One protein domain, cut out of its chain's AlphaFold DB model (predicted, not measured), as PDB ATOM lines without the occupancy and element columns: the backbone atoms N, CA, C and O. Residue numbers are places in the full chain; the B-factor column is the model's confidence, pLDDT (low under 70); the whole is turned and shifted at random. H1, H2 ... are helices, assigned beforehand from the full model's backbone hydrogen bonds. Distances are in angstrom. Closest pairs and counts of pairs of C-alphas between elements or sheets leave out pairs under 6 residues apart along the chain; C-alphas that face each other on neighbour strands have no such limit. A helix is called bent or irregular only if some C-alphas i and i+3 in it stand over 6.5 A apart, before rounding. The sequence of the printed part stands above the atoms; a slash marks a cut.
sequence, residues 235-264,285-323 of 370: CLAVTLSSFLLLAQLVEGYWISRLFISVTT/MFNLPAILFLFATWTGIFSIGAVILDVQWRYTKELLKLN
ATOM      1  N   CYS A 235      15.607 116.874  74.647       61.91
ATOM      2  CA  CYS A 235      15.543 117.238  76.062       61.91
ATOM      3  C   CYS A 235      14.528 116.372  76.822       61.91
ATOM      4  O   CYS A 235      14.861 115.833  77.879       61.91
ATOM      5  N   LEU A 236      13.341 116.154  76.243       68.31
ATOM      6  CA  LEU A 236      12.297 115.288  76.795       68.31
ATOM      7  C   LEU A 236      12.764 113.830  76.899       68.31
ATOM      8  O   LEU A 236      12.521 113.168  77.902       68.31
ATOM      9  N   ALA A 237      13.475 113.327  75.887       68.38
ATOM     10  CA  ALA A 237      14.036 111.980  75.914       68.38
ATOM     11  C   ALA A 237      15.093 111.837  77.018       68.38
ATOM     12  O   ALA A 237      15.064 110.863  77.763       68.38
ATOM     13  N   VAL A 238      15.985 112.822  77.180       75.19
ATOM     14  CA  VAL A 238      17.009 112.814  78.239       75.19
ATOM     15  C   VAL A 238      16.377 112.893  79.630       75.19
ATOM     16  O   VAL A 238      16.793 112.161  80.532       75.19
ATOM     17  N   THR A 239      15.353 113.727  79.817       71.75
ATOM     18  CA  THR A 239      14.642 113.821  81.102       71.75
ATOM     19  C   THR A 239      13.874 112.542  81.405       71.75
ATOM     20  O   THR A 239      14.060 111.981  82.482       71.75
ATOM     21  N   LEU A 240      13.094 112.010  80.460       72.25
ATOM     22  CA  LEU A 240      12.365 110.750  80.648       72.25
ATOM     23  C   LEU A 240      13.305 109.572  80.934       72.25
ATOM     24  O   LEU A 240      13.022 108.780  81.829       72.25
ATOM     25  N   SER A 241      14.450 109.480  80.250       73.00
ATOM     26  CA  SER A 241      15.452 108.442  80.529       73.00
ATOM     27  C   SER A 241      16.098 108.608  81.905       73.00
ATOM     28  O   SER A 241      16.344 107.617  82.588       73.00
ATOM     29  N   SER A 242      16.309 109.845  82.362       75.62
ATOM     30  CA  SER A 242      16.826 110.120  83.709       75.62
ATOM     31  C   SER A 242      15.812 109.742  84.797       75.62
ATOM     32  O   SER A 242      16.185 109.122  85.792       75.62
ATOM     33  N   PHE A 243      14.525 110.035  84.589       74.12
ATOM     34  CA  PHE A 243      13.448 109.630  85.500       74.12
ATOM     35  C   PHE A 243      13.257 108.111  85.542       74.12
ATOM     36  O   PHE A 243      13.078 107.555  86.624       74.12
ATOM     37  N   LEU A 244      13.351 107.425  84.400       75.94
ATOM     38  CA  LEU A 244      13.270 105.962  84.333       75.94
ATOM     39  C   LEU A 244      14.434 105.287  85.070       75.94
ATOM     40  O   LEU A 244      14.204 104.341  85.822       75.94
ATOM     41  N   LEU A 245      15.662 105.793  84.923       77.69
ATOM     42  CA  LEU A 245      16.818 105.290  85.676       77.69
ATOM     43  C   LEU A 245      16.667 105.525  87.184       77.69
ATOM     44  O   LEU A 245      17.003 104.654  87.986       77.69
ATOM     45  N   LEU A 246      16.128 106.681  87.581       75.25
ATOM     46  CA  LEU A 246      15.865 106.985  88.985       75.25
ATOM     47  C   LEU A 246      14.799 106.044  89.568       75.25
ATOM     48  O   LEU A 246      14.983 105.515  90.662       75.25
ATOM     49  N   ALA A 247      13.721 105.786  88.823       75.06
ATOM     50  CA  ALA A 247      12.677 104.843  89.217       75.06
ATOM     51  C   ALA A 247      13.239 103.422  89.393       75.06
ATOM     52  O   ALA A 247      12.982 102.784  90.412       75.06
ATOM     53  N   GLN A 248      14.095 102.966  88.474       75.62
ATOM     54  CA  GLN A 248      14.766 101.663  88.570       75.62
ATOM     55  C   GLN A 248      15.693 101.554  89.792       75.62
ATOM     56  O   GLN A 248      15.742 100.507  90.442       75.62
ATOM     57  N   LEU A 249      16.406 102.628  90.152       76.88
ATOM     58  CA  LEU A 249      17.239 102.665  91.361       76.88
ATOM     59  C   LEU A 249      16.401 102.628  92.644       76.88
ATOM     60  O   LEU A 249      16.759 101.927  93.592       76.88
ATOM     61  N   VAL A 250      15.280 103.353  92.674       75.81
ATOM     62  CA  VAL A 250      14.355 103.361  93.815       75.81
ATOM     63  C   VAL A 250      13.720 101.983  93.998       75.81
ATOM     64  O   VAL A 250      13.713 101.461  95.112       75.81
ATOM     65  N   GLU A 251      13.257 101.345  92.925       74.00
ATOM     66  CA  GLU A 251      12.710  99.984  92.985       74.00
ATOM     67  C   GLU A 251      13.761  98.955  93.427       74.00
ATOM     68  O   GLU A 251      13.484  98.122  94.294       74.00
ATOM     69  N   GLY A 252      15.000  99.051  92.931       75.38
ATOM     70  CA  GLY A 252      16.107  98.209  93.396       75.38
ATOM     71  C   GLY A 252      16.445  98.406  94.874       75.38
ATOM     72  O   GLY A 252      16.720  97.435  95.588       75.38
ATOM     73  N   TYR A 253      16.348  99.634  95.379       79.06
ATOM     74  CA  TYR A 253      16.515  99.913  96.803       79.06
ATOM     75  C   TYR A 253      15.411  99.261  97.648       79.06
ATOM     76  O   TYR A 253      15.712  98.600  98.640       79.06
ATOM     77  N   TRP A 254      14.142  99.360  97.244       72.06
ATOM     78  CA  TRP A 254      13.038  98.726  97.976       72.06
ATOM     79  C   TRP A 254      13.113  97.199  97.956       72.06
ATOM     80  O   TRP A 254      12.882  96.561  98.984       72.06
ATOM     81  N   ILE A 255      13.499  96.607  96.827       69.38
ATOM     82  CA  ILE A 255      13.650  95.154  96.696       69.38
ATOM     83  C   ILE A 255      14.840  94.652  97.519       69.38
ATOM     84  O   ILE A 255      14.715  93.640  98.208       69.38
ATOM     85  N   SER A 256      15.964  95.374  97.538       70.69
ATOM     86  CA  SER A 256      17.097  95.024  98.408       70.69
ATOM     87  C   SER A 256      16.744  95.162  99.894       70.69
ATOM     88  O   SER A 256      17.070  94.278 100.682       70.69
ATOM     89  N   ARG A 257      15.978  96.192 100.278       73.50
ATOM     90  CA  ARG A 257      15.393  96.339 101.622       73.50
ATOM     91  C   ARG A 257      14.470  95.179 101.990       73.50
ATOM     92  O   ARG A 257      14.554  94.685 103.112       73.50
ATOM     93  N   LEU A 258      13.605  94.745 101.074       68.25
ATOM     94  CA  LEU A 258      12.701  93.612 101.284       68.25
ATOM     95  C   LEU A 258      13.492  92.307 101.443       68.25
ATOM     96  O   LEU A 258      13.212  91.532 102.350       68.25
ATOM     97  N   PHE A 259      14.518  92.100 100.616       66.31
ATOM     98  CA  PHE A 259      15.408  90.946 100.702       66.31
ATOM     99  C   PHE A 259      16.153  90.904 102.039       66.31
ATOM    100  O   PHE A 259      16.146  89.871 102.705       66.31
ATOM    101  N   ILE A 260      16.723  92.032 102.477       68.50
ATOM    102  CA  ILE A 260      17.364  92.159 103.794       68.50
ATOM    103  C   ILE A 260      16.346  91.865 104.899       68.50
ATOM    104  O   ILE A 260      16.602  91.009 105.728       68.50
ATOM    105  N   SER A 261      15.161  92.479 104.872       65.88
ATOM    106  CA  SER A 261      14.115  92.274 105.886       65.88
ATOM    107  C   SER A 261      13.661  90.813 105.996       65.88
ATOM    108  O   SER A 261      13.560  90.270 107.096       65.88
ATOM    109  N   VAL A 262      13.435  90.140 104.864       63.28
ATOM    110  CA  VAL A 262      13.032  88.726 104.829       63.28
ATOM    111  C   VAL A 262      14.164  87.812 105.302       63.28
ATOM    112  O   VAL A 262      13.893  86.814 105.967       63.28
ATOM    113  N   THR A 263      15.420  88.152 104.998       60.41
ATOM    114  CA  THR A 263      16.591  87.376 105.434       60.41
ATOM    115  C   THR A 263      16.986  87.637 106.885       60.41
ATOM    116  O   THR A 263      17.499  86.716 107.506       60.41
ATOM    117  N   THR A 264      16.729  88.817 107.461       60.34
ATOM    118  CA  THR A 264      17.074  89.127 108.861       60.34
ATOM    119  C   THR A 264      15.940  88.847 109.843       60.34
ATOM    120  O   THR A 264      16.182  88.184 110.847       60.34
ATOM    121  N   MET A 285      14.832  75.169  99.312       63.69
ATOM    122  CA  MET A 285      13.843  74.587  98.397       63.69
ATOM    123  C   MET A 285      12.485  75.305  98.409       63.69
ATOM    124  O   MET A 285      11.909  75.498  97.341       63.69
ATOM    125  N   PHE A 286      11.990  75.750  99.571       64.25
ATOM    126  CA  PHE A 286      10.706  76.464  99.665       64.25
ATOM    127  C   PHE A 286      10.771  77.936  99.234       64.25
ATOM    128  O   PHE A 286       9.787  78.465  98.722       64.25
ATOM    129  N   ASN A 287      11.920  78.599  99.403       66.38
ATOM    130  CA  ASN A 287      12.100  79.996  98.991       66.38
ATOM    131  C   ASN A 287      12.618  80.140  97.553       66.38
ATOM    132  O   ASN A 287      12.473  81.211  96.961       66.38
ATOM    133  N   LEU A 288      13.184  79.073  96.975       75.19
ATOM    134  CA  LEU A 288      13.691  79.050  95.603       75.19
ATOM    135  C   LEU A 288      12.660  79.562  94.582       75.19
ATOM    136  O   LEU A 288      13.037  80.401  93.770       75.19
ATOM    137  N   PRO A 289      11.372  79.156  94.616       78.56
ATOM    138  CA  PRO A 289      10.391  79.619  93.636       78.56
ATOM    139  C   PRO A 289      10.137  81.126  93.721       78.56
ATOM    140  O   PRO A 289      10.035  81.787  92.693       78.56
ATOM    141  N   ALA A 290      10.088  81.687  94.933       69.56
ATOM    142  CA  ALA A 290       9.897  83.121  95.138       69.56
ATOM    143  C   ALA A 290      11.126  83.930  94.685       69.56
ATOM    144  O   ALA A 290      10.981  84.972  94.048       69.56
ATOM    145  N   ILE A 291      12.334  83.427  94.958       74.81
ATOM    146  CA  ILE A 291      13.592  84.043  94.509       74.81
ATOM    147  C   ILE A 291      13.702  83.988  92.981       74.81
ATOM    148  O   ILE A 291      14.029  84.993  92.354       74.81
ATOM    149  N   LEU A 292      13.388  82.842  92.374       80.19
ATOM    150  CA  LEU A 292      13.379  82.673  90.921       80.19
ATOM    151  C   LEU A 292      12.329  83.566  90.254       80.19
ATOM    152  O   LEU A 292      12.614  84.151  89.214       80.19
ATOM    153  N   PHE A 293      11.150  83.714  90.861       79.50
ATOM    154  CA  PHE A 293      10.111  84.617  90.373       79.50
ATOM    155  C   PHE A 293      10.575  86.077  90.407       79.50
ATOM    156  O   PHE A 293      10.507  86.754  89.387       79.50
ATOM    157  N   LEU A 294      11.132  86.540  91.531       73.62
ATOM    158  CA  LEU A 294      11.685  87.893  91.648       73.62
ATOM    159  C   LEU A 294      12.809  88.143  90.638       73.62
ATOM    160  O   LEU A 294      12.841  89.199  90.012       73.62
ATOM    161  N   PHE A 295      13.697  87.165  90.447       78.88
ATOM    162  CA  PHE A 295      14.770  87.247  89.459       78.88
ATOM    163  C   PHE A 295      14.216  87.322  88.031       78.88
ATOM    164  O   PHE A 295      14.678  88.141  87.243       78.88
ATOM    165  N   ALA A 296      13.190  86.531  87.702       81.88
ATOM    166  CA  ALA A 296      12.529  86.557  86.398       81.88
ATOM    167  C   ALA A 296      11.788  87.879  86.131       81.88
ATOM    168  O   ALA A 296      11.842  88.412  85.023       81.88
ATOM    169  N   THR A 297      11.122  88.450  87.138       77.88
ATOM    170  CA  THR A 297      10.504  89.778  87.018       77.88
ATOM    171  C   THR A 297      11.569  90.851  86.787       77.88
ATOM    172  O   THR A 297      11.408  91.697  85.908       77.88
ATOM    173  N   TRP A 298      12.694  90.774  87.504       77.38
ATOM    174  CA  TRP A 298      13.822  91.691  87.337       77.38
ATOM    175  C   TRP A 298      14.445  91.621  85.948       77.38
ATOM    176  O   TRP A 298      14.641  92.654  85.308       77.38
ATOM    177  N   THR A 299      14.729  90.417  85.446       80.50
ATOM    178  CA  THR A 299      15.278  90.249  84.095       80.50
ATOM    179  C   THR A 299      14.292  90.720  83.030       80.50
ATOM    180  O   THR A 299      14.722  91.312  82.040       80.50
ATOM    181  N   GLY A 300      12.983  90.555  83.246       81.56
ATOM    182  CA  GLY A 300      11.933  91.115  82.393       81.56
ATOM    183  C   GLY A 300      11.970  92.644  82.324       81.56
ATOM    184  O   GLY A 300      12.035  93.206  81.230       81.56
ATOM    185  N   ILE A 301      12.011  93.324  83.473       77.00
ATOM    186  CA  ILE A 301      12.101  94.793  83.546       77.00
ATOM    187  C   ILE A 301      13.393  95.292  82.886       77.00
ATOM    188  O   ILE A 301      13.362  96.235  82.094       77.00
ATOM    189  N   PHE A 302      14.520  94.625  83.144       77.81
ATOM    190  CA  PHE A 302      15.806  94.980  82.542       77.81
ATOM    191  C   PHE A 302      15.795  94.805  81.017       77.81
ATOM    192  O   PHE A 302      16.313  95.649  80.288       77.81
ATOM    193  N   SER A 303      15.150  93.744  80.528       78.06
ATOM    194  CA  SER A 303      14.984  93.487  79.093       78.06
ATOM    195  C   SER A 303      14.124  94.561  78.425       78.06
ATOM    196  O   SER A 303      14.480  95.050  77.355       78.06
ATOM    197  N   ILE A 304      13.033  94.990  79.069       79.56
ATOM    198  CA  ILE A 304      12.193  96.099  78.589       79.56
ATOM    199  C   ILE A 304      12.998  97.404  78.557       79.56
ATOM    200  O   ILE A 304      12.969  98.115  77.553       79.56
ATOM    201  N   GLY A 305      13.774  97.690  79.607       77.19
ATOM    202  CA  GLY A 305      14.672  98.846  79.654       77.19
ATOM    203  C   GLY A 305      15.694  98.847  78.513       77.19
ATOM    204  O   GLY A 305      15.875  99.865  77.848       77.19
ATOM    205  N   ALA A 306      16.303  97.696  78.218       77.31
ATOM    206  CA  ALA A 306      17.241  97.547  77.107       77.31
ATOM    207  C   ALA A 306      16.579  97.779  75.734       77.31
ATOM    208  O   ALA A 306      17.173  98.425  74.873       77.31
ATOM    209  N   VAL A 307      15.341  97.313  75.535       80.31
ATOM    210  CA  VAL A 307      14.576  97.564  74.298       80.31
ATOM    211  C   VAL A 307      14.248  99.048  74.143       80.31
ATOM    212  O   VAL A 307      14.412  99.594  73.054       80.31
ATOM    213  N   ILE A 308      13.837  99.725  75.219       76.06
ATOM    214  CA  ILE A 308      13.570 101.171  75.198       76.06
ATOM    215  C   ILE A 308      14.846 101.940  74.833       76.06
ATOM    216  O   ILE A 308      14.800 102.811  73.965       76.06
ATOM    217  N   LEU A 309      15.988 101.583  75.428       76.62
ATOM    218  CA  LEU A 309      17.280 102.192  75.103       76.62
ATOM    219  C   LEU A 309      17.703 101.939  73.647       76.62
ATOM    220  O   LEU A 309      18.193 102.865  73.005       76.62
ATOM    221  N   ASP A 310      17.484 100.740  73.091       79.94
ATOM    222  CA  ASP A 310      17.772 100.459  71.671       79.94
ATOM    223  C   ASP A 310      16.890 101.302  70.736       79.94
ATOM    224  O   ASP A 310      17.382 101.883  69.766       79.94
ATOM    225  N   VAL A 311      15.597 101.434  71.047       76.44
ATOM    226  CA  VAL A 311      14.665 102.273  70.276       76.44
ATOM    227  C   VAL A 311      15.079 103.744  70.337       76.44
ATOM    228  O   VAL A 311      15.146 104.404  69.295       76.44
ATOM    229  N   GLN A 312      15.416 104.248  71.527       72.19
ATOM    230  CA  GLN A 312      15.911 105.613  71.709       72.19
ATOM    231  C   GLN A 312      17.211 105.840  70.930       72.19
ATOM    232  O   GLN A 312      17.311 106.803  70.170       72.19
ATOM    233  N   TRP A 313      18.175 104.924  71.037       77.06
ATOM    234  CA  TRP A 313      19.447 105.000  70.320       77.06
ATOM    235  C   TRP A 313      19.262 105.031  68.800       77.06
ATOM    236  O   TRP A 313      19.873 105.859  68.117       77.06
ATOM    237  N   ARG A 314      18.395 104.170  68.247       76.44
ATOM    238  CA  ARG A 314      18.078 104.173  66.810       76.44
ATOM    239  C   ARG A 314      17.458 105.493  66.373       76.44
ATOM    240  O   ARG A 314      17.861 106.027  65.341       76.44
ATOM    241  N   TYR A 315      16.531 106.032  67.159       71.62
ATOM    242  CA  TYR A 315      15.890 107.310  66.869       71.62
ATOM    243  C   TYR A 315      16.907 108.461  66.854       71.62
ATOM    244  O   TYR A 315      16.995 109.193  65.869       71.62
ATOM    245  N   THR A 316      17.755 108.566  67.883       69.62
ATOM    246  CA  THR A 316      18.812 109.585  67.960       69.62
ATOM    247  C   THR A 316      19.816 109.453  66.815       69.62
ATOM    248  O   THR A 316      20.222 110.457  66.229       69.62
ATOM    249  N   LYS A 317      20.189 108.222  66.441       72.75
ATOM    250  CA  LYS A 317      21.119 107.948  65.338       72.75
ATOM    251  C   LYS A 317      20.581 108.420  63.985       72.75
ATOM    252  O   LYS A 317      21.341 108.995  63.206       72.75
ATOM    253  N   GLU A 318      19.301 108.199  63.694       70.75
ATOM    254  CA  GLU A 318      18.687 108.674  62.445       70.75
ATOM    255  C   GLU A 318      18.519 110.202  62.428       70.75
ATOM    256  O   GLU A 318      18.797 110.840  61.411       70.75
ATOM    257  N   LEU A 319      18.200 110.816  63.571       63.44
ATOM    258  CA  LEU A 319      18.149 112.276  63.724       63.44
ATOM    259  C   LEU A 319      19.515 112.939  63.490       63.44
ATOM    260  O   LEU A 319      19.607 113.956  62.799       63.44
ATOM    261  N   LEU A 320      20.594 112.339  64.004       65.56
ATOM    262  CA  LEU A 320      21.954 112.846  63.811       65.56
ATOM    263  C   LEU A 320      22.392 112.759  62.338       65.56
ATOM    264  O   LEU A 320      23.008 113.687  61.814       65.56
ATOM    265  N   LYS A 321      22.033 111.670  61.642       68.88
ATOM    266  CA  LYS A 321      22.312 111.499  60.205       68.88
ATOM    267  C   LYS A 321      21.594 112.536  59.338       68.88
ATOM    268  O   LYS A 321      22.171 112.981  58.345       68.88
ATOM    269  N   LEU A 322      20.360 112.907  59.686       58.28
ATOM    270  CA  LEU A 322      19.603 113.947  58.979       58.28
ATOM    271  C   LEU A 322      20.273 115.318  59.130       58.28
ATOM    272  O   LEU A 322      20.487 116.006  58.135       58.28
ATOM    273  N   ASN A 323      20.717 115.653  60.341       54.53
ATOM    274  CA  ASN A 323      21.357 116.939  60.626       54.53
ATOM    275  C   ASN A 323      22.707 117.108  59.893       54.53
ATOM    276  O   ASN A 323      23.028 118.188  59.403       54.53
TER     277      ASN A 323
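What this domain is: This is residues 235 to 264 and 285 to 323 of the 370 residues of an uncharacterized protein of Fusarium sp. AF-8 (UniProt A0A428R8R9). Two long helices, H1 and H2, run side by side in opposite ways and form a rod, with few close C-alphas between them. H2 is the longer, and its residues 285 to 290 at one end and 317 to 323 at the other stick out free. The printed part has 69 residues with two named helices, H1 then H2, and no named strand, and its class is all helix. It is only just extended, close to loose, with a radius of gyration of the C-alphas of 16.9 A, and it spans 57 by 20 by 9 A.

Where its parts are: Find C-alpha 235 at (15.543, 117.238, 76.062); from there H1, residues 235 to 264, runs 43.2 A to C-alpha 264 at (17.074, 89.127, 108.861). Look next at C-alpha 285, where H2, residues 285 to 323, begins; it runs 57.2 A to C-alpha 323 at (21.357, 116.939, 60.626). H2 is only just irregular: C-alphas 286 and 289 are 6.8 A apart.

How they stand to each other: Compare Ala 237 with Gln 312 and you will find the closest C-alphas of H1 and H2, 7.9 A apart. The two helices are close but not clearly touching, with 1 pair of C-alphas within 8 A. Their lines stand at a shallow tilt of 12 degrees, and they run opposite ways. Their centres are 13.7 A apart. In H1 every O i to N i+4 pair is within hydrogen-bond range; in H2, 33 of 35 are.

The domain as a whole: The C-alphas of Met 285 and Asn 323 are the two farthest apart, at 57.2 A. Between Thr 264 and Met 285 the printed part is cut: residues 265 to 284 are not printed, and the C-alphas across the cut are 18.2 A apart. Read the B-factor column for the model's confidence: the mean pLDDT of the printed part is 72.8, and 21 residues are under 70, among them 258 to 264 and 319 to 323.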